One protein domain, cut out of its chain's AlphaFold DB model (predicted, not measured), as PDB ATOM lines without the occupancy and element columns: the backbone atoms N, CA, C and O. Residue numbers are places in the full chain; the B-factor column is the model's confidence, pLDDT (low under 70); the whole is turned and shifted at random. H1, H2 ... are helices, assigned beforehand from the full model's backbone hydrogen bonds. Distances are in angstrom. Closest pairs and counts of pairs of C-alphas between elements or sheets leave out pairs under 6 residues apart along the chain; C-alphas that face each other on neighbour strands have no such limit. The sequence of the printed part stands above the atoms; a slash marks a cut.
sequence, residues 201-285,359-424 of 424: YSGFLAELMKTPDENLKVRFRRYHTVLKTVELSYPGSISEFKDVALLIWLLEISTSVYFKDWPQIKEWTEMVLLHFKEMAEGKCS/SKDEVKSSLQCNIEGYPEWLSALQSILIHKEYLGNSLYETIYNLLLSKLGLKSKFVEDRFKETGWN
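Overview. This is residues 201 to 285 and 359 to 424 of the 424 residues of an uncharacterized protein of Gemmiger sp. An120 (UniProt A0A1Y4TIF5). Helix H3 is near the middle of an all-helix body, with H2, H4 and H6 packed round it. At one end of the longest axis H1 lies side by side with H2 as a hairpin; toward the other end H8 lies side by side with H6, and H9 sits beyond H8, its residues 416 to 420 sticking out. The printed part has 151 residues, with nine named helices, H1 to H9 in order, and no named strand. It is compact, with a radius of gyration of the C-alphas of 16.1 A, and spans 46 by 36 by 25 A.

Arrangement. Start with H1, residues 201 to 208, which touches H2, residues 214 to 233, at Leu 205 and Phe 220, their closest C-alphas, 6.3 A apart; this helical hairpin has a shallow tilt of 5 degrees, opposite ways. With its residues 223 to 227 alone, H2 touches H3, residues 244 to 255, only just about perpendicular at 71 degrees; the closest C-alphas, of Val 226 and Leu 246, are 6.2 A apart. H3 and H4, residues 263 to 280, are a helical hairpin at a shallow tilt of 34 degrees, only just short of steep, opposite ways; they touch, closest at the C-alphas of Ser 254 and Lys 266, 5.9 A. H5, residues 360 to 365, touches H4 at residues 279 to 280 alone, with the C-alphas of Ala 280 and Lys 364 closest, 5.5 A. H6, residues 374 to 386, touches H3 with residues 380 to 384 alone, closest at the C-alphas of Glu 252 and Ser 383, 6.4 A, at a steep tilt of 61 degrees. H7, residues 388 to 391, touches no helix. H8, residues 393 to 405, touches H6 at a shallow tilt of 15 degrees, opposite ways; the C-alphas of Ile 384 and Tyr 396 are closest, 7.0 A. H9, residues 411 to 420, touches H8 about perpendicular at 85 degrees, closest at the C-alphas of Asn 401 and Ser 411, 5.6 A. Every O i to N i+4 pair is within hydrogen-bond range in H1 to H6, H8 and H9; H7 is too short for one.

Along the chain. Find C-alpha 201 at (-43.495, 86.267, 72.344), where H1 begins. H2 runs 29.0 A, from C-alpha 214 at (-38.112, 68.811, 65.888); H3 runs 16.9 A, H4 25.6 A, H6 18.4 A, H8 17.9 A and H9 14.1 A, ending at C-alpha 420 at (-71.055, 61.340, 46.625).

Size, cuts and confidence. Look for the two C-alphas farthest apart at Pro 212 and Ser 359, 49.5 A. Residues 286 to 358 are not printed, and C-alphas 285 and 359 are 13.2 A apart across the cut. Of the links printed whole, none is long. The model's pLDDT is under 70 at residue 235, residues 284 to 285 and residues 421 to 424.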
ATOM      1  N   TYR A 201     -43.236  87.536  73.033       93.69
ATOM      2  CA  TYR A 201     -43.495  86.267  72.344       93.69
ATOM      3  C   TYR A 201     -42.203  85.649  71.799       93.69
ATOM      4  O   TYR A 201     -42.110  84.429  71.656       93.69
ATOM      5  N   SER A 202     -41.198  86.479  71.506       93.12
ATOM      6  CA  SER A 202     -39.901  86.042  70.994       93.12
ATOM      7  C   SER A 202     -39.112  85.289  72.063       93.12
ATOM      8  O   SER A 202     -38.635  84.183  71.796       93.12
ATOM      9  N   GLY A 203     -39.024  85.838  73.278       92.06
ATOM     10  CA  GLY A 203     -38.413  85.180  74.428       92.06
ATOM     11  C   GLY A 203     -39.145  83.896  74.812       92.06
ATOM     12  O   GLY A 203     -38.507  82.861  75.007       92.06
ATOM     13  N   PHE A 204     -40.481  83.920  74.816       93.00
ATOM     14  CA  PHE A 204     -41.282  82.732  75.117       93.00
ATOM     15  C   PHE A 204     -41.081  81.605  74.092       93.00
ATOM     16  O   PHE A 204     -40.853  80.452  74.460       93.00
ATOM     17  N   LEU A 205     -41.101  81.922  72.792       92.31
ATOM     18  CA  LEU A 205     -40.854  80.932  71.738       92.31
ATOM     19  C   LEU A 205     -39.419  80.400  71.771       92.31
ATOM     20  O   LEU A 205     -39.210  79.223  71.484       92.31
ATOM     21  N   ALA A 206     -38.433  81.228  72.130       91.38
ATOM     22  CA  ALA A 206     -37.055  80.777  72.313       91.38
ATOM     23  C   ALA A 206     -36.935  79.725  73.426       91.38
ATOM     24  O   ALA A 206     -36.189  78.758  73.263       91.38
ATOM     25  N   GLU A 207     -37.701  79.873  74.510       89.56
ATOM     26  CA  GLU A 207     -37.783  78.874  75.577       89.56
ATOM     27  C   GLU A 207     -38.464  77.589  75.088       89.56
ATOM     28  O   GLU A 207     -37.906  76.499  75.219       89.56
ATOM     29  N   LEU A 208     -39.614  77.716  74.415       88.06
ATOM     30  CA  LEU A 208     -40.345  76.581  73.842       88.06
ATOM     31  C   LEU A 208     -39.506  75.780  72.835       88.06
ATOM     32  O   LEU A 208     -39.589  74.551  72.789       88.06
ATOM     33  N   MET A 209     -38.654  76.444  72.050       87.88
ATOM     34  CA  MET A 209     -37.766  75.804  71.072       87.88
ATOM     35  C   MET A 209     -36.618  74.991  71.694       87.88
ATOM     36  O   MET A 209     -35.932  74.276  70.958       87.88
ATOM     37  N   LYS A 210     -36.409  75.036  73.019       88.44
ATOM     38  CA  LYS A 210     -35.464  74.143  73.720       88.44
ATOM     39  C   LYS A 210     -35.985  72.707  73.863       88.44
ATOM     40  O   LYS A 210     -35.211  71.825  74.228       88.44
ATOM     41  N   THR A 211     -37.266  72.463  73.565       81.38
ATOM     42  CA  THR A 211     -37.852  71.113  73.499       81.38
ATOM     43  C   THR A 211     -37.061  70.200  72.545       81.38
ATOM     44  O   THR A 211     -36.568  70.685  71.529       81.38
ATOM     45  N   PRO A 212     -36.911  68.888  72.810       74.88
ATOM     46  CA  PRO A 212     -36.204  67.978  71.903       74.88
ATOM     47  C   PRO A 212     -36.979  67.654  70.610       74.88
ATOM     48  O   PRO A 212     -36.384  67.150  69.665       74.88
ATOM     49  N   ASP A 213     -38.280  67.946  70.549       83.50
ATOM     50  CA  ASP A 213     -39.150  67.628  69.410       83.50
ATOM     51  C   ASP A 213     -38.919  68.580  68.216       83.50
ATOM     52  O   ASP A 213     -39.232  69.773  68.270       83.50
ATOM     53  N   GLU A 214     -38.389  68.046  67.112       85.25
ATOM     54  CA  GLU A 214     -38.112  68.811  65.888       85.25
ATOM     55  C   GLU A 214     -39.379  69.303  65.167       85.25
ATOM     56  O   GLU A 214     -39.368  70.399  64.599       85.25
ATOM     57  N   ASN A 215     -40.495  68.571  65.231       82.12
ATOM     58  CA  ASN A 215     -41.753  69.003  64.617       82.12
ATOM     59  C   ASN A 215     -42.324  70.221  65.353       82.12
ATOM     60  O   ASN A 215     -42.782  71.181  64.722       82.12
ATOM     61  N   LEU A 216     -42.241  70.225  66.688       85.19
ATOM     62  CA  LEU A 216     -42.612  71.387  67.496       85.19
ATOM     63  C   LEU A 216     -41.694  72.583  67.225       85.19
ATOM     64  O   LEU A 216     -42.191  73.701  67.092       85.19
ATOM     65  N   LYS A 217     -40.382  72.378  67.051       87.75
ATOM     66  CA  LYS A 217     -39.462  73.470  66.682       87.75
ATOM     67  C   LYS A 217     -39.823  74.109  65.348       87.75
ATOM     68  O   LYS A 217     -39.832  75.335  65.253       87.75
ATOM     69  N   VAL A 218     -40.125  73.312  64.321       87.81
ATOM     70  CA  VAL A 218     -40.554  73.838  63.014       87.81
ATOM     71  C   VAL A 218     -41.826  74.676  63.169       87.81
ATOM     72  O   VAL A 218     -41.883  75.804  62.674       87.81
ATOM     73  N   ARG A 219     -42.804  74.181  63.938       89.44
ATOM     74  CA  ARG A 219     -44.040  74.912  64.241       89.44
ATOM     75  C   ARG A 219     -43.773  76.230  64.978       89.44
ATOM     76  O   ARG A 219     -44.280  77.270  64.566       89.44
ATOM     77  N   PHE A 220     -42.938  76.228  66.015       92.75
ATOM     78  CA  PHE A 220     -42.615  77.437  66.781       92.75
ATOM     79  C   PHE A 220     -41.804  78.462  65.978       92.75
ATOM     80  O   PHE A 220     -42.038  79.662  66.118       92.75
ATOM     81  N   ARG A 221     -40.925  78.026  65.064       92.00
ATOM     82  CA  ARG A 221     -40.266  78.933  64.105       92.00
ATOM     83  C   ARG A 221     -41.283  79.620  63.196       92.00
ATOM     84  O   ARG A 221     -41.172  80.820  62.962       92.00
ATOM     85  N   ARG A 222     -42.291  78.884  62.718       92.75
ATOM     86  CA  ARG A 222     -43.390  79.461  61.933       92.75
ATOM     87  C   ARG A 222     -44.178  80.481  62.751       92.75
ATOM     88  O   ARG A 222     -44.410  81.582  62.260       92.75
ATOM     89  N   TYR A 223     -44.520  80.156  63.999       94.75
ATOM     90  CA  TYR A 223     -45.221  81.082  64.894       94.75
ATOM     91  C   TYR A 223     -44.443  82.380  65.095       94.75
ATOM     92  O   TYR A 223     -45.007  83.463  64.966       94.75
ATOM     93  N   HIS A 224     -43.134  82.272  65.326       95.06
ATOM     94  CA  HIS A 224     -42.256  83.426  65.469       95.06
ATOM     95  C   HIS A 224     -42.271  84.311  64.214       95.06
ATOM     96  O   HIS A 224     -42.425  85.525  64.314       95.06
ATOM     97  N   THR A 225     -42.157  83.718  63.022       94.88
ATOM     98  CA  THR A 225     -42.205  84.458  61.750       94.88
ATOM     99  C   THR A 225     -43.537  85.182  61.554       94.88
ATOM    100  O   THR A 225     -43.546  86.348  61.162       94.88
ATOM    101  N   VAL A 226     -44.657  84.520  61.852       95.31
ATOM    102  CA  VAL A 226     -46.005  85.092  61.717       95.31
ATOM    103  C   VAL A 226     -46.191  86.262  62.678       95.31
ATOM    104  O   VAL A 226     -46.532  87.357  62.237       95.31
ATOM    105  N   LEU A 227     -45.901  86.065  63.967       96.00
ATOM    106  CA  LEU A 227     -46.052  87.102  64.991       96.00
ATOM    107  C   LEU A 227     -45.163  88.314  64.707       96.00
ATOM    108  O   LEU A 227     -45.645  89.441  64.746       96.00
ATOM    109  N   LYS A 228     -43.909  88.086  64.306       94.94
ATOM    110  CA  LYS A 228     -42.988  89.159  63.917       94.94
ATOM    111  C   LYS A 228     -43.460  89.930  62.689       94.94
ATOM    112  O   LYS A 228     -43.309  91.146  62.631       94.94
ATOM    113  N   THR A 229     -44.032  89.238  61.706       93.94
ATOM    114  CA  THR A 229     -44.596  89.894  60.518       93.94
ATOM    115  C   THR A 229     -45.769  90.789  60.905       93.94
ATOM    116  O   THR A 229     -45.845  91.926  60.449       93.94
ATOM    117  N   VAL A 230     -46.657  90.307  61.779       93.31
ATOM    118  CA  VAL A 230     -47.804  91.095  62.245       93.31
ATOM    119  C   VAL A 230     -47.354  92.283  63.092       93.31
ATOM    120  O   VAL A 230     -47.805  93.394  62.835       93.31
ATOM    121  N   GLU A 231     -46.425  92.087  64.028       92.88
ATOM    122  CA  GLU A 231     -45.877  93.154  64.872       92.88
ATOM    123  C   GLU A 231     -45.271  94.297  64.047       92.88
ATOM    124  O   GLU A 231     -45.572  95.461  64.296       92.88
ATOM    125  N   LEU A 232     -44.461  93.980  63.028       88.75
ATOM    126  CA  LEU A 232     -43.812  94.988  62.180       88.75
ATOM    127  C   LEU A 232     -44.795  95.783  61.310       88.75
ATOM    128  O   LEU A 232     -44.467  96.885  60.870       88.75
ATOM    129  N   SER A 233     -45.977  95.233  61.038       84.62
ATOM    130  CA  SER A 233     -46.997  95.863  60.193       84.62
ATOM    131  C   SER A 233     -48.154  96.474  60.987       84.62
ATOM    132  O   SER A 233     -48.943  97.240  60.429       84.62
ATOM    133  N   TYR A 234     -48.286  96.160  62.276       79.69
ATOM    134  CA  TYR A 234     -49.365  96.655  63.123       79.69
ATOM    135  C   TYR A 234     -49.090  98.083  63.632       79.69
ATOM    136  O   TYR A 234     -47.968  98.381  64.040       79.69
ATOM    137  N   PRO A 235     -50.093  98.984  63.684       64.56
ATOM    138  CA  PRO A 235     -51.425  98.896  63.073       64.56
ATOM    139  C   PRO A 235     -51.473  99.438  61.628       64.56
ATOM    140  O   PRO A 235     -52.497  99.326  60.959       64.56
ATOM    141  N   GLY A 236     -50.396 100.076  61.154       70.75
ATOM    142  CA  GLY A 236     -50.424 100.967  59.986       70.75
ATOM    143  C   GLY A 236     -50.449 100.294  58.610       70.75
ATOM    144  O   GLY A 236     -50.912 100.913  57.655       70.75
ATOM    145  N   SER A 237     -49.989  99.046  58.507       80.19
ATOM    146  CA  SER A 237     -49.765  98.345  57.233       80.19
ATOM    147  C   SER A 237     -50.547  97.035  57.108       80.19
ATOM    148  O   SER A 237     -50.287  96.251  56.202       80.19
ATOM    149  N   ILE A 238     -51.542  96.788  57.970       82.94
ATOM    150  CA  ILE A 238     -52.402  95.588  57.875       82.94
ATOM    151  C   ILE A 238     -53.090  95.511  56.502       82.94
ATOM    152  O   ILE A 238     -53.239  94.428  55.945       82.94
ATOM    153  N   SER A 239     -53.440  96.665  55.920       81.19
ATOM    154  CA  SER A 239     -54.056  96.769  54.591       81.19
ATOM    155  C   SER A 239     -53.193  96.202  53.454       81.19
ATOM    156  O   SER A 239     -53.713  95.907  52.376       81.19
ATOM    157  N   GLU A 240     -51.889  96.026  53.675       86.31
ATOM    158  CA  GLU A 240     -50.955  95.462  52.699       86.31
ATOM    159  C   GLU A 240     -50.951  93.928  52.699       86.31
ATOM    160  O   GLU A 240     -50.447  93.312  51.756       86.31
ATOM    161  N   PHE A 241     -51.536  93.290  53.719       91.69
ATOM    162  CA  PHE A 241     -51.594  91.838  53.807       91.69
ATOM    163  C   PHE A 241     -52.498  91.249  52.728       91.69
ATOM    164  O   PHE A 241     -53.692  91.527  52.651       91.69
ATOM    165  N   LYS A 242     -51.909  90.388  51.901       93.25
ATOM    166  CA  LYS A 242     -52.606  89.654  50.835       93.25
ATOM    167  C   LYS A 242     -52.502  88.145  50.982       93.25
ATOM    168  O   LYS A 242     -53.280  87.423  50.369       93.25
ATOM    169  N   ASP A 243     -51.550  87.675  51.782       95.00
ATOM    170  CA  ASP A 243     -51.313  86.256  51.992       95.00
ATOM    171  C   ASP A 243     -52.167  85.728  53.147       95.00
ATOM    172  O   ASP A 243     -51.892  85.992  54.319       95.00
ATOM    173  N   VAL A 244     -53.206  84.965  52.813       95.19
ATOM    174  CA  VAL A 244     -54.118  84.378  53.799       95.19
ATOM    175  C   VAL A 244     -53.431  83.327  54.672       95.19
ATOM    176  O   VAL A 244     -53.949  83.028  55.744       95.19
ATOM    177  N   ALA A 245     -52.262  82.798  54.279       95.06
ATOM    178  CA  ALA A 245     -51.489  81.894  55.133       95.06
ATOM    179  C   ALA A 245     -51.131  82.558  56.473       95.06
ATOM    180  O   ALA A 245     -51.179  81.906  57.514       95.06
ATOM    181  N   LEU A 246     -50.875  83.873  56.467       95.88
ATOM    182  CA  LEU A 246     -50.638  84.652  57.682       95.88
ATOM    183  C   LEU A 246     -51.817  84.537  58.660       95.88
ATOM    184  O   LEU A 246     -51.609  84.259  59.838       95.88
ATOM    185  N   LEU A 247     -53.050  84.702  58.168       96.38
ATOM    186  CA  LEU A 247     -54.258  84.583  58.983       96.38
ATOM    187  C   LEU A 247     -54.454  83.159  59.507       96.38
ATOM    188  O   LEU A 247     -54.774  82.991  60.680       96.38
ATOM    189  N   ILE A 248     -54.270  82.143  58.656       96.31
ATOM    190  CA  ILE A 248     -54.434  80.731  59.039       96.31
ATOM    191  C   ILE A 248     -53.542  80.405  60.239       96.31
ATOM    192  O   ILE A 248     -53.998  79.825  61.226       96.31
ATOM    193  N   TRP A 249     -52.276  80.816  60.173       95.88
ATOM    194  CA  TRP A 249     -51.328  80.571  61.250       95.88
ATOM    195  C   TRP A 249     -51.585  81.447  62.469       95.88
ATOM    196  O   TRP A 249     -51.413  80.979  63.587       95.88
ATOM    197  N   LEU A 250     -52.056  82.680  62.294       95.38
ATOM    198  CA  LEU A 250     -52.412  83.548  63.414       95.38
ATOM    199  C   LEU A 250     -53.634  83.023  64.197       95.38
ATOM    200  O   LEU A 250     -53.660  83.093  65.428       95.38
ATOM    201  N   LEU A 251     -54.610  82.424  63.511       94.44
ATOM    202  CA  LEU A 251     -55.725  81.707  64.141       94.44
ATOM    203  C   LEU A 251     -55.240  80.475  64.916       94.44
ATOM    204  O   LEU A 251     -55.641  80.283  66.063       94.44
ATOM    205  N   GLU A 252     -54.325  79.691  64.338       93.38
ATOM    206  CA  GLU A 252     -53.702  78.557  65.038       93.38
ATOM    207  C   GLU A 252     -52.976  79.029  66.313       93.38
ATOM    208  O   GLU A 252     -53.146  78.450  67.383       93.38
ATOM    209  N   ILE A 253     -52.205  80.118  66.225       94.25
ATOM    210  CA  ILE A 253     -51.446  80.684  67.350       94.25
ATOM    211  C   ILE A 253     -52.386  81.161  68.455       94.25
ATOM    212  O   ILE A 253     -52.251  80.721  69.596       94.25
ATOM    213  N   SER A 254     -53.345  82.028  68.128       93.00
ATOM    214  CA  SER A 254     -54.251  82.657  69.103       93.00
ATOM    215  C   SER A 254     -55.161  81.669  69.832       93.00
ATOM    216  O   SER A 254     -55.567  81.925  70.964       93.00
ATOM    217  N   THR A 255     -55.463  80.531  69.209       89.25
ATOM    218  CA  THR A 255     -56.266  79.461  69.816       89.25
ATOM    219  C   THR A 255     -55.420  78.365  70.458       89.25
ATOM    220  O   THR A 255     -55.956  77.498  71.153       89.25
ATOM    221  N   SER A 256     -54.097  78.407  70.281       90.38
ATOM    222  CA  SER A 256     -53.191  77.450  70.902       90.38
ATOM    223  C   SER A 256     -53.163  77.595  72.425       90.38
ATOM    224  O   SER A 256     -53.291  78.681  72.996       90.38
ATOM    225  N   VAL A 257     -52.881  76.482  73.100       87.44
ATOM    226  CA  VAL A 257     -52.673  76.455  74.556       87.44
ATOM    227  C   VAL A 257     -51.495  77.323  75.016       87.44
ATOM    228  O   VAL A 257     -51.453  77.707  76.179       87.44
ATOM    229  N   TYR A 258     -50.560  77.652  74.120       89.00
ATOM    230  CA  TYR A 258     -49.365  78.438  74.432       89.00
ATOM    231  C   TYR A 258     -49.664  79.937  74.561       89.00
ATOM    232  O   TYR A 258     -49.048  80.611  75.386       89.00
ATOM    233  N   PHE A 259     -50.626  80.442  73.779       89.94
ATOM    234  CA  PHE A 259     -50.923  81.874  73.653       89.94
ATOM    235  C   PHE A 259     -52.341  82.261  74.093       89.94
ATOM    236  O   PHE A 259     -52.784  83.382  73.854       89.94
ATOM    237  N   LYS A 260     -53.050  81.358  74.778       82.56
ATOM    238  CA  LYS A 260     -54.442  81.561  75.212       82.56
ATOM    239  C   LYS A 260     -54.659  82.850  76.022       82.56
ATOM    240  O   LYS A 260     -55.698  83.489  75.875       82.56
ATOM    241  N   ASP A 261     -53.675  83.240  76.834       82.69
ATOM    242  CA  ASP A 261     -53.742  84.397  77.737       82.69
ATOM    243  C   ASP A 261     -52.926  85.604  77.229       82.69
ATOM    244  O   ASP A 261     -52.369  86.359  78.025       82.69
ATOM    245  N   TRP A 262     -52.820  85.780  75.904       93.06
ATOM    246  CA  TRP A 262     -52.075  86.879  75.272       93.06
ATOM    247  C   TRP A 262     -53.024  87.901  74.625       93.06
ATOM    248  O   TRP A 262     -53.434  87.715  73.473       93.06
ATOM    249  N   PRO A 263     -53.370  89.008  75.319       90.69
ATOM    250  CA  PRO A 263     -54.325  89.996  74.814       90.69
ATOM    251  C   PRO A 263     -53.888  90.625  73.491       90.69
ATOM    252  O   PRO A 263     -54.705  90.780  72.589       90.69
ATOM    253  N   GLN A 264     -52.592  90.921  73.352       92.12
ATOM    254  CA  GLN A 264     -52.046  91.564  72.159       92.12
ATOM    255  C   GLN A 264     -52.147  90.665  70.920       92.12
ATOM    256  O   GLN A 264     -52.528  91.124  69.848       92.12
ATOM    257  N   ILE A 265     -51.866  89.365  71.066       94.38
ATOM    258  CA  ILE A 265     -51.998  88.389  69.974       94.38
ATOM    259  C   ILE A 265     -53.465  88.234  69.574       94.38
ATOM    260  O   ILE A 265     -53.776  88.125  68.385       94.38
ATOM    261  N   LYS A 266     -54.380  88.251  70.547       92.81
ATOM    262  CA  LYS A 266     -55.817  88.225  70.275       92.81
ATOM    263  C   LYS A 266     -56.270  89.466  69.497       92.81
ATOM    264  O   LYS A 266     -56.942  89.314  68.482       92.81
ATOM    265  N   GLU A 267     -55.842  90.659  69.907       91.62
ATOM    266  CA  GLU A 267     -56.116  91.918  69.195       91.62
ATOM    267  C   GLU A 267     -55.580  91.876  67.755       91.62
ATOM    268  O   GLU A 267     -56.308  92.153  66.800       91.62
ATOM    269  N   TRP A 268     -54.325  91.450  67.578       94.38
ATOM    270  CA  TRP A 268     -53.720  91.253  66.260       94.38
ATOM    271  C   TRP A 268     -54.527  90.287  65.391       94.38
ATOM    272  O   TRP A 268     -54.766  90.558  64.214       94.38
ATOM    273  N   THR A 269     -54.991  89.183  65.976       94.81
ATOM    274  CA  THR A 269     -55.809  88.181  65.284       94.81
ATOM    275  C   THR A 269     -57.136  88.767  64.829       94.81
ATOM    276  O   THR A 269     -57.513  88.582  63.675       94.81
ATOM    277  N   GLU A 270     -57.833  89.498  65.697       93.00
ATOM    278  CA  GLU A 270     -59.123  90.118  65.381       93.00
ATOM    279  C   GLU A 270     -58.992  91.150  64.252       93.00
ATOM    280  O   GLU A 270     -59.799  91.153  63.321       93.00
ATOM    281  N   MET A 271     -57.936  91.968  64.276       90.44
ATOM    282  CA  MET A 271     -57.686  92.989  63.255       90.44
ATOM    283  C   MET A 271     -57.317  92.390  61.895       90.44
ATOM    284  O   MET A 271     -57.857  92.802  60.866       90.44
ATOM    285  N   VAL A 272     -56.437  91.385  61.875       93.69
ATOM    286  CA  VAL A 272     -56.064  90.676  60.641       93.69
ATOM    287  C   VAL A 272     -57.258  89.887  60.091       93.69
ATOM    288  O   VAL A 272     -57.511  89.906  58.887       93.69
ATOM    289  N   LEU A 273     -58.048  89.246  60.957       94.38
ATOM    290  CA  LEU A 273     -59.271  88.544  60.567       94.38
ATOM    291  C   LEU A 273     -60.294  89.496  59.939       94.38
ATOM    292  O   LEU A 273     -60.868  89.170  58.900       94.38
ATOM    293  N   LEU A 274     -60.522  90.666  60.545       91.75
ATOM    294  CA  LEU A 274     -61.435  91.675  60.010       91.75
ATOM    295  C   LEU A 274     -60.986  92.151  58.624       91.75
ATOM    296  O   LEU A 274     -61.791  92.160  57.694       91.75
ATOM    297  N   HIS A 275     -59.696  92.460  58.470       92.00
ATOM    298  CA  HIS A 275     -59.089  92.842  57.193       92.00
ATOM    299  C   HIS A 275     -59.358  91.806  56.092       92.00
ATOM    300  O   HIS A 275     -59.884  92.138  55.028       92.00
ATOM    301  N   PHE A 276     -59.078  90.529  56.353       94.62
ATOM    302  CA  PHE A 276     -59.296  89.477  55.359       94.62
ATOM    303  C   PHE A 276     -60.781  89.201  55.086       94.62
ATOM    304  O   PHE A 276     -61.137  88.902  53.944       94.62
ATOM    305  N   LYS A 277     -61.669  89.348  56.082       93.81
ATOM    306  CA  LYS A 277     -63.126  89.283  55.865       93.81
ATOM    307  C   LYS A 277     -63.587  90.371  54.902       93.81
ATOM    308  O   LYS A 277     -64.321  90.082  53.958       93.81
ATOM    309  N   GLU A 278     -63.118  91.599  55.100       90.12
ATOM    310  CA  GLU A 278     -63.413  92.716  54.204       90.12
ATOM    311  C   GLU A 278     -62.915  92.432  52.782       90.12
ATOM    312  O   GLU A 278     -63.692  92.546  51.830       90.12
ATOM    313  N   MET A 279     -61.676  91.960  52.630       90.88
ATOM    314  CA  MET A 279     -61.130  91.599  51.319       90.88
ATOM    315  C   MET A 279     -61.925  90.484  50.625       90.88
ATOM    316  O   MET A 279     -62.226  90.598  49.436       90.88
ATOM    317  N   ALA A 280     -62.330  89.437  51.351       90.94
ATOM    318  CA  ALA A 280     -63.137  88.342  50.802       90.94
ATOM    319  C   ALA A 280     -64.539  88.798  50.351       90.94
ATOM    320  O   ALA A 280     -65.127  88.226  49.428       90.94
ATOM    321  N   GLU A 281     -65.068  89.867  50.950       89.06
ATOM    322  CA  GLU A 281     -66.303  90.538  50.524       89.06
ATOM    323  C   GLU A 281     -66.085  91.544  49.375       89.06
ATOM    324  O   GLU A 281     -67.049  92.092  48.829       89.06
ATOM    325  N   GLY A 282     -64.833  91.762  48.957       82.94
ATOM    326  CA  GLY A 282     -64.446  92.731  47.930       82.94
ATOM    327  C   GLY A 282     -64.392  94.174  48.443       82.94
ATOM    328  O   GLY A 282     -64.552  95.112  47.659       82.94
ATOM    329  N   LYS A 283     -64.233  94.371  49.754       81.69
ATOM    330  CA  LYS A 283     -64.029  95.677  50.389       81.69
ATOM    331  C   LYS A 283     -62.528  95.927  50.544       81.69
ATOM    332  O   LYS A 283     -61.782  95.033  50.923       81.69
ATOM    333  N   CYS A 284     -62.083  97.149  50.261       68.94
ATOM    334  CA  CYS A 284     -60.732  97.571  50.617       68.94
ATOM    335  C   CYS A 284     -60.739  98.028  52.071       68.94
ATOM    336  O   CYS A 284     -61.339  99.054  52.394       68.94
ATOM    337  N   SER A 285     -60.073  97.260  52.915       58.97
ATOM    338  CA  SER A 285     -59.678  97.627  54.266       58.97
ATOM    339  C   SER A 285     -58.659  98.763  54.188       58.97
ATOM    340  O   SER A 285     -57.610  98.684  53.548       58.97
ATOM    341  N   SER A 359     -61.853  97.091  41.644       77.19
ATOM    342  CA  SER A 359     -63.146  96.416  41.577       77.19
ATOM    343  C   SER A 359     -63.248  95.347  42.673       77.19
ATOM    344  O   SER A 359     -62.244  94.874  43.207       77.19
ATOM    345  N   LYS A 360     -64.472  94.922  43.012       78.50
ATOM    346  CA  LYS A 360     -64.667  93.845  44.001       78.50
ATOM    347  C   LYS A 360     -63.889  92.580  43.627       78.50
ATOM    348  O   LYS A 360     -63.326  91.935  44.507       78.50
ATOM    349  N   ASP A 361     -63.841  92.254  42.339       79.50
ATOM    350  CA  ASP A 361     -63.159  91.063  41.837       79.50
ATOM    351  C   ASP A 361     -61.636  91.226  41.869       79.50
ATOM    352  O   ASP A 361     -60.926  90.276  42.195       79.50
ATOM    353  N   GLU A 362     -61.117  92.432  41.625       81.94
ATOM    354  CA  GLU A 362     -59.689  92.747  41.789       81.94
ATOM    355  C   GLU A 362     -59.242  92.622  43.250       81.94
ATOM    356  O   GLU A 362     -58.179  92.070  43.525       81.94
ATOM    357  N   VAL A 363     -60.063  93.074  44.203       83.62
ATOM    358  CA  VAL A 363     -59.760  92.917  45.635       83.62
ATOM    359  C   VAL A 363     -59.712  91.438  46.010       83.62
ATOM    360  O   VAL A 363     -58.732  90.991  46.603       83.62
ATOM    361  N   LYS A 364     -60.726  90.658  45.619       85.00
ATOM    362  CA  LYS A 364     -60.782  89.220  45.928       85.00
ATOM    363  C   LYS A 364     -59.642  88.441  45.277       85.00
ATOM    364  O   LYS A 364     -59.012  87.625  45.938       85.00
ATOM    365  N   SER A 365     -59.356  88.710  44.004       86.12
ATOM    366  CA  SER A 365     -58.278  88.042  43.258       86.12
ATOM    367  C   SER A 365     -56.875  88.451  43.708       86.12
ATOM    368  O   SER A 365     -55.908  87.768  43.382       86.12
ATOM    369  N   SER A 366     -56.747  89.531  44.485       90.19
ATOM    370  CA  SER A 366     -55.472  89.910  45.093       90.19
ATOM    371  C   SER A 366     -55.066  89.022  46.272       90.19
ATOM    372  O   SER A 366     -53.894  89.048  46.648       90.19
ATOM    373  N   LEU A 367     -55.998  88.239  46.833       93.31
ATOM    374  CA  LEU A 367     -55.707  87.280  47.894       93.31
ATOM    375  C   LEU A 367     -54.877  86.114  47.354       93.31
ATOM    376  O   LEU A 367     -55.175  85.529  46.314       93.31
ATOM    377  N   GLN A 368     -53.837  85.770  48.098       94.38
ATOM    378  CA  GLN A 368     -52.912  84.687  47.797       94.38
ATOM    379  C   GLN A 368     -52.816  83.767  49.007       94.38
ATOM    380  O   GLN A 368     -53.147  84.166  50.116       94.38
ATOM    381  N   CYS A 369     -52.365  82.535  48.798       93.50
ATOM    382  CA  CYS A 369     -52.059  81.604  49.876       93.50
ATOM    383  C   CYS A 369     -50.710  80.955  49.576       93.50
ATOM    384  O   CYS A 369     -50.611  80.149  48.643       93.50
ATOM    385  N   ASN A 370     -49.668  81.340  50.313       91.69
ATOM    386  CA  ASN A 370     -48.327  80.791  50.117       91.69
ATOM    387  C   ASN A 370     -48.045  79.715  51.165       91.69
ATOM    388  O   ASN A 370     -47.562  79.981  52.261       91.69
ATOM    389  N   ILE A 371     -48.384  78.478  50.806       88.56
ATOM    390  CA  ILE A 371     -48.062  77.271  51.566       88.56
ATOM    391  C   ILE A 371     -47.413  76.299  50.587       88.56
ATOM    392  O   ILE A 371     -48.026  75.940  49.580       88.56
ATOM    393  N   GLU A 372     -46.157  75.935  50.842       79.12
ATOM    394  CA  GLU A 372     -45.311  75.230  49.865       79.12
ATOM    395  C   GLU A 372     -45.167  73.729  50.163       79.12
ATOM    396  O   GLU A 372     -44.854  72.950  49.265       79.12
ATOM    397  N   GLY A 373     -45.437  73.294  51.400       82.06
ATOM    398  CA  GLY A 373     -45.318  71.895  51.816       82.06
ATOM    399  C   GLY A 373     -46.663  71.182  51.958       82.06
ATOM    400  O   GLY A 373     -47.589  71.715  52.562       82.06
ATOM    401  N   TYR A 374     -46.752  69.927  51.502       80.69
ATOM    402  CA  TYR A 374     -47.943  69.087  51.704       80.69
ATOM    403  C   TYR A 374     -48.345  68.918  53.190       80.69
ATOM    404  O   TYR A 374     -49.526  69.075  53.500       80.69
ATOM    405  N   PRO A 375     -47.412  68.697  54.144       83.38
ATOM    406  CA  PRO A 375     -47.767  68.633  55.566       83.38
ATOM    407  C   PRO A 375     -48.315  69.957  56.118       83.38
ATOM    408  O   PRO A 375     -49.223  69.971  56.953       83.38
ATOM    409  N   GLU A 376     -47.784  71.087  55.646       84.56
ATOM    410  CA  GLU A 376     -48.290  72.410  56.022       84.56
ATOM    411  C   GLU A 376     -49.653  72.677  55.403       84.56
ATOM    412  O   GLU A 376     -50.530  73.218  56.064       84.56
ATOM    413  N   TRP A 377     -49.864  72.240  54.167       89.38
ATOM    414  CA  TRP A 377     -51.146  72.339  53.492       89.38
ATOM    415  C   TRP A 377     -52.242  71.560  54.233       89.38
ATOM    416  O   TRP A 377     -53.315  72.109  54.480       89.38
ATOM    417  N   LEU A 378     -51.955  70.331  54.684       86.75
ATOM    418  CA  LEU A 378     -52.873  69.558  55.535       86.75
ATOM    419  C   LEU A 378     -53.157  70.274  56.861       86.75
ATOM    420  O   LEU A 378     -54.310  70.373  57.277       86.75
ATOM    421  N   SER A 379     -52.118  70.822  57.498       87.94
ATOM    422  CA  SER A 379     -52.263  71.584  58.746       87.94
ATOM    423  C   SER A 379     -53.123  72.840  58.548       87.94
ATOM    424  O   SER A 379     -53.940  73.179  59.401       87.94
ATOM    425  N   ALA A 380     -52.975  73.515  57.407       91.56
ATOM    426  CA  ALA A 380     -53.748  74.696  57.055       91.56
ATOM    427  C   ALA A 380     -55.219  74.361  56.803       91.56
ATOM    428  O   ALA A 380     -56.089  75.061  57.318       91.56
ATOM    429  N   LEU A 381     -55.500  73.269  56.080       90.44
ATOM    430  CA  LEU A 381     -56.861  72.759  55.914       90.44
ATOM    431  C   LEU A 381     -57.512  72.432  57.256       90.44
ATOM    432  O   LEU A 381     -58.635  72.855  57.518       90.44
ATOM    433  N   GLN A 382     -56.799  71.711  58.120       90.25
ATOM    434  CA  GLN A 382     -57.300  71.374  59.446       90.25
ATOM    435  C   GLN A 382     -57.596  72.639  60.265       90.25
ATOM    436  O   GLN A 382     -58.661  72.737  60.871       90.25
ATOM    437  N   SER A 383     -56.700  73.629  60.233       91.62
ATOM    438  CA  SER A 383     -56.883  74.913  60.922       91.62
ATOM    439  C   SER A 383     -58.142  75.647  60.442       91.62
ATOM    440  O   SER A 383     -58.990  76.018  61.255       91.62
ATOM    441  N   ILE A 384     -58.350  75.797  59.127       93.62
ATOM    442  CA  ILE A 384     -59.544  76.500  58.620       93.62
ATOM    443  C   ILE A 384     -60.849  75.745  58.890       93.62
ATOM    444  O   ILE A 384     -61.890  76.384  59.032       93.62
ATOM    445  N   LEU A 385     -60.806  74.411  58.980       89.88
ATOM    446  CA  LEU A 385     -61.959  73.587  59.345       89.88
ATOM    447  C   LEU A 385     -62.324  73.780  60.818       89.88
ATOM    448  O   LEU A 385     -63.483  74.055  61.124       89.88
ATOM    449  N   ILE A 386     -61.335  73.720  61.717       90.62
ATOM    450  CA  ILE A 386     -61.525  73.964  63.157       90.62
ATOM    451  C   ILE A 386     -62.053  75.386  63.402       90.62
ATOM    452  O   ILE A 386     -62.904  75.597  64.264       90.62
ATOM    453  N   HIS A 387     -61.581  76.369  62.632       90.62
ATOM    454  CA  HIS A 387     -61.918  77.783  62.819       90.62
ATOM    455  C   HIS A 387     -62.974  78.315  61.838       90.62
ATOM    456  O   HIS A 387     -63.114  79.532  61.682       90.62
ATOM    457  N   LYS A 388     -63.750  77.431  61.200       91.44
ATOM    458  CA  LYS A 388     -64.754  77.791  60.185       91.44
ATOM    459  C   LYS A 388     -65.728  78.874  60.661       91.44
ATOM    460  O   LYS A 388     -66.014  79.817  59.922       91.44
ATOM    461  N   GLU A 389     -66.191  78.778  61.907       90.06
ATOM    462  CA  GLU A 389     -67.115  79.753  62.501       90.06
ATOM    463  C   GLU A 389     -66.507  81.161  62.598       90.06
ATOM    464  O   GLU A 389     -67.175  82.151  62.294       90.06
ATOM    465  N   TYR A 390     -65.220  81.262  62.948       88.75
ATOM    466  CA  TYR A 390     -64.518  82.543  63.051       88.75
ATOM    467  C   TYR A 390     -64.307  83.189  61.684       88.75
ATOM    468  O   TYR A 390     -64.425  84.410  61.560       88.75
ATOM    469  N   LEU A 391     -64.022  82.388  60.657       92.25
ATOM    470  CA  LEU A 391     -63.787  82.863  59.293       92.25
ATOM    471  C   LEU A 391     -65.070  83.402  58.650       92.25
ATOM    472  O   LEU A 391     -65.039  84.430  57.972       92.25
ATOM    473  N   GLY A 392     -66.208  82.753  58.903       91.88
ATOM    474  CA  GLY A 392     -67.456  83.016  58.191       91.88
ATOM    475  C   GLY A 392     -67.408  82.532  56.736       91.88
ATOM    476  O   GLY A 392     -66.341  82.310  56.164       91.88
ATOM    477  N   ASN A 393     -68.580  82.375  56.117       91.38
ATOM    478  CA  ASN A 393     -68.712  81.656  54.842       91.38
ATOM    479  C   ASN A 393     -67.854  82.247  53.712       91.38
ATOM    480  O   ASN A 393     -67.129  81.516  53.052       91.38
ATOM    481  N   SER A 394     -67.890  83.568  53.495       92.38
ATOM    482  CA  SER A 394     -67.194  84.181  52.350       92.38
ATOM    483  C   SER A 394     -65.675  84.009  52.417       92.38
ATOM    484  O   SER A 394     -65.037  83.725  51.403       92.38
ATOM    485  N   LEU A 395     -65.083  84.205  53.597       94.06
ATOM    486  CA  LEU A 395     -63.639  84.083  53.776       94.06
ATOM    487  C   LEU A 395     -63.211  82.616  53.801       94.06
ATOM    488  O   LEU A 395     -62.231  82.279  53.141       94.06
ATOM    489  N   TYR A 396     -63.966  81.750  54.484       94.81
ATOM    490  CA  TYR A 396     -63.727  80.307  54.482       94.81
ATOM    491  C   TYR A 396     -63.676  79.753  53.055       94.81
ATOM    492  O   TYR A 396     -62.669  79.167  52.671       94.81
ATOM    493  N   GLU A 397     -64.701  80.026  52.242       92.56
ATOM    494  CA  GLU A 397     -64.754  79.594  50.841       92.56
ATOM    495  C   GLU A 397     -63.565  80.126  50.040       92.56
ATOM    496  O   GLU A 397     -62.947  79.407  49.259       92.56
ATOM    497  N   THR A 398     -63.197  81.392  50.245       93.88
ATOM    498  CA  THR A 398     -62.059  82.000  49.546       93.88
ATOM    499  C   THR A 398     -60.750  81.283  49.888       93.88
ATOM    500  O   THR A 398     -60.000  80.918  48.984       93.88
ATOM    501  N   ILE A 399     -60.489  81.026  51.173       94.81
ATOM    502  CA  ILE A 399     -59.273  80.335  51.616       94.81
ATOM    503  C   ILE A 399     -59.277  78.875  51.152       94.81
ATOM    504  O   ILE A 399     -58.272  78.399  50.626       94.81
ATOM    505  N   TYR A 400     -60.407  78.177  51.283       92.56
ATOM    506  CA  TYR A 400     -60.564  76.789  50.849       92.56
ATOM    507  C   TYR A 400     -60.297  76.633  49.343       92.56
ATOM    508  O   TYR A 400     -59.514  75.779  48.927       92.56
ATOM    509  N   ASN A 401     -60.854  77.533  48.526       91.19
ATOM    510  CA  ASN A 401     -60.585  77.606  47.090       91.19
ATOM    511  C   ASN A 401     -59.098  77.820  46.781       91.19
ATOM    512  O   ASN A 401     -58.541  77.126  45.929       91.19
ATOM    513  N   LEU A 402     -58.448  78.765  47.470       92.44
ATOM    514  CA  LEU A 402     -57.024  79.047  47.283       92.44
ATOM    515  C   LEU A 402     -56.167  77.822  47.626       92.44
ATOM    516  O   LEU A 402     -55.300  77.452  46.834       92.44
ATOM    517  N   LEU A 403     -56.452  77.152  48.745       91.25
ATOM    518  CA  LEU A 403     -55.741  75.944  49.167       91.25
ATOM    519  C   LEU A 403     -55.916  74.793  48.171       91.25
ATOM    520  O   LEU A 403     -54.933  74.144  47.822       91.25
ATOM    521  N   LEU A 404     -57.129  74.544  47.672       87.88
ATOM    522  CA  LEU A 404     -57.372  73.469  46.703       87.88
ATOM    523  C   LEU A 404     -56.801  73.764  45.317       87.88
ATOM    524  O   LEU A 404     -56.300  72.856  44.651       87.88
ATOM    525  N   SER A 405     -56.810  75.031  44.897       85.25
ATOM    526  CA  SER A 405     -56.249  75.430  43.604       85.25
ATOM    527  C   SER A 405     -54.754  75.116  43.491       85.25
ATOM    528  O   SER A 405     -54.281  74.781  42.405       85.25
ATOM    529  N   LYS A 406     -54.015  75.128  44.611       82.94
ATOM    530  CA  LYS A 406     -52.599  74.729  44.667       82.94
ATOM    531  C   LYS A 406     -52.381  73.249  44.358       82.94
ATOM    532  O   LYS A 406     -51.314  72.894  43.871       82.94
ATOM    533  N   LEU A 407     -53.390  72.409  44.582       78.25
ATOM    534  CA  LEU A 407     -53.385  71.001  44.183       78.25
ATOM    535  C   LEU A 407     -53.908  70.777  42.756       78.25
ATOM    536  O   LEU A 407     -54.056  69.637  42.328       78.25
ATOM    537  N   GLY A 408     -54.233  71.845  42.018       78.75
ATOM    538  CA  GLY A 408     -54.867  71.743  40.702       78.75
ATOM    539  C   GLY A 408     -56.325  71.278  40.760       78.75
ATOM    540  O   GLY A 408     -56.880  70.872  39.739       78.75
ATOM    541  N   LEU A 409     -56.960  71.334  41.935       78.12
ATOM    542  CA  LEU A 409     -58.336  70.895  42.149       78.12
ATOM    543  C   LEU A 409     -59.297  72.084  42.212       78.12
ATOM    544  O   LEU A 409     -58.948  73.183  42.645       78.12
ATOM    545  N   LYS A 410     -60.548  71.851  41.800       82.06
ATOM    546  CA  LYS A 410     -61.657  72.788  42.024       82.06
ATOM    547  C   LYS A 410     -62.393  72.385  43.300       82.06
ATOM    548  O   LYS A 410     -62.760  71.221  43.427       82.06
ATOM    549  N   SER A 411     -62.673  73.334  44.188       77.31
ATOM    550  CA  SER A 411     -63.459  73.122  45.421       77.31
ATOM    551  C   SER A 411     -64.750  72.367  45.201       77.31
ATOM    552  O   SER A 411     -64.968  71.337  45.822       77.31
ATOM    553  N   LYS A 412     -65.540  72.810  44.224       77.19
ATOM    554  CA  LYS A 412     -66.799  72.166  43.875       77.19
ATOM    555  C   LYS A 412     -66.622  70.685  43.534       77.19
ATOM    556  O   LYS A 412     -67.418  69.871  43.965       77.19
ATOM    557  N   PHE A 413     -65.559  70.327  42.811       77.62
ATOM    558  CA  PHE A 413     -65.277  68.924  42.504       77.62
ATOM    559  C   PHE A 413     -64.977  68.119  43.774       77.62
ATOM    560  O   PHE A 413     -65.457  67.002  43.909       77.62
ATOM    561  N   VAL A 414     -64.213  68.684  44.709       75.12
ATOM    562  CA  VAL A 414     -63.874  68.024  45.976       75.12
ATOM    563  C   VAL A 414     -65.110  67.869  46.870       75.12
ATOM    564  O   VAL A 414     -65.353  66.784  47.388       75.12
ATOM    565  N   GLU A 415     -65.931  68.909  46.995       76.31
ATOM    566  CA  GLU A 415     -67.190  68.858  47.748       76.31
ATOM    567  C   GLU A 415     -68.199  67.877  47.155       76.31
ATOM    568  O   GLU A 415     -68.839  67.132  47.895       76.31
ATOM    569  N   ASP A 416     -68.350  67.874  45.827       76.75
ATOM    570  CA  ASP A 416     -69.247  66.952  45.134       76.75
ATOM    571  C   ASP A 416     -68.789  65.502  45.371       76.75
ATOM    572  O   ASP A 416     -69.618  64.646  45.670       76.75
ATOM    573  N   ARG A 417     -67.473  65.237  45.373       74.38
ATOM    574  CA  ARG A 417     -66.923  63.916  45.719       74.38
ATOM    575  C   ARG A 417     -67.178  63.519  47.166       74.38
ATOM    576  O   ARG A 417     -67.606  62.393  47.390       74.38
ATOM    577  N   PHE A 418     -66.975  64.418  48.129       73.19
ATOM    578  CA  PHE A 418     -67.266  64.114  49.533       73.19
ATOM    579  C   PHE A 418     -68.744  63.765  49.743       73.19
ATOM    580  O   PHE A 418     -69.049  62.735  50.350       73.19
ATOM    581  N   LYS A 419     -69.654  64.532  49.127       72.94
ATOM    582  CA  LYS A 419     -71.100  64.255  49.144       72.94
ATOM    583  C   LYS A 419     -71.457  62.929  48.478       72.94
ATOM    584  O   LYS A 419     -72.252  62.180  49.035       72.94
ATOM    585  N   GLU A 420     -70.873  62.625  47.318       70.12
ATOM    586  CA  GLU A 420     -71.055  61.340  46.625       70.12
ATOM    587  C   GLU A 420     -70.607  60.153  47.492       70.12
ATOM    588  O   GLU A 420     -71.230  59.095  47.448       70.12
ATOM    589  N   THR A 421     -69.564  60.334  48.307       63.72
ATOM    590  CA  THR A 421     -69.058  59.307  49.231       63.72
ATOM    591  C   THR A 421     -69.763  59.274  50.591       63.72
ATOM    592  O   THR A 421     -69.467  58.397  51.397       63.72
ATOM    593  N   GLY A 422     -70.689  60.200  50.870       54.91
ATOM    594  CA  GLY A 422     -71.402  60.284  52.152       54.91
ATOM    595  C   GLY A 422     -70.603  60.912  53.303       54.91
ATOM    596  O   GLY A 422     -71.000  60.783  54.458       54.91
ATOM    597  N   TRP A 423     -69.494  61.593  53.007       45.41
ATOM    598  CA  TRP A 423     -68.673  62.303  53.988       45.41
ATOM    599  C   TRP A 423     -69.181  63.752  54.056       45.41
ATOM    600  O   TRP A 423     -69.030  64.497  53.088       45.41
ATOM    601  N   ASN A 424     -69.848  64.127  55.154       50.56
ATOM    602  CA  ASN A 424     -70.404  65.476  55.367       50.56
ATOM    603  C   ASN A 424     -69.491  66.363  56.209       50.56
ATOM    604  O   ASN A 424     -69.018  65.875  57.260       50.56
TER     605      ASN A 424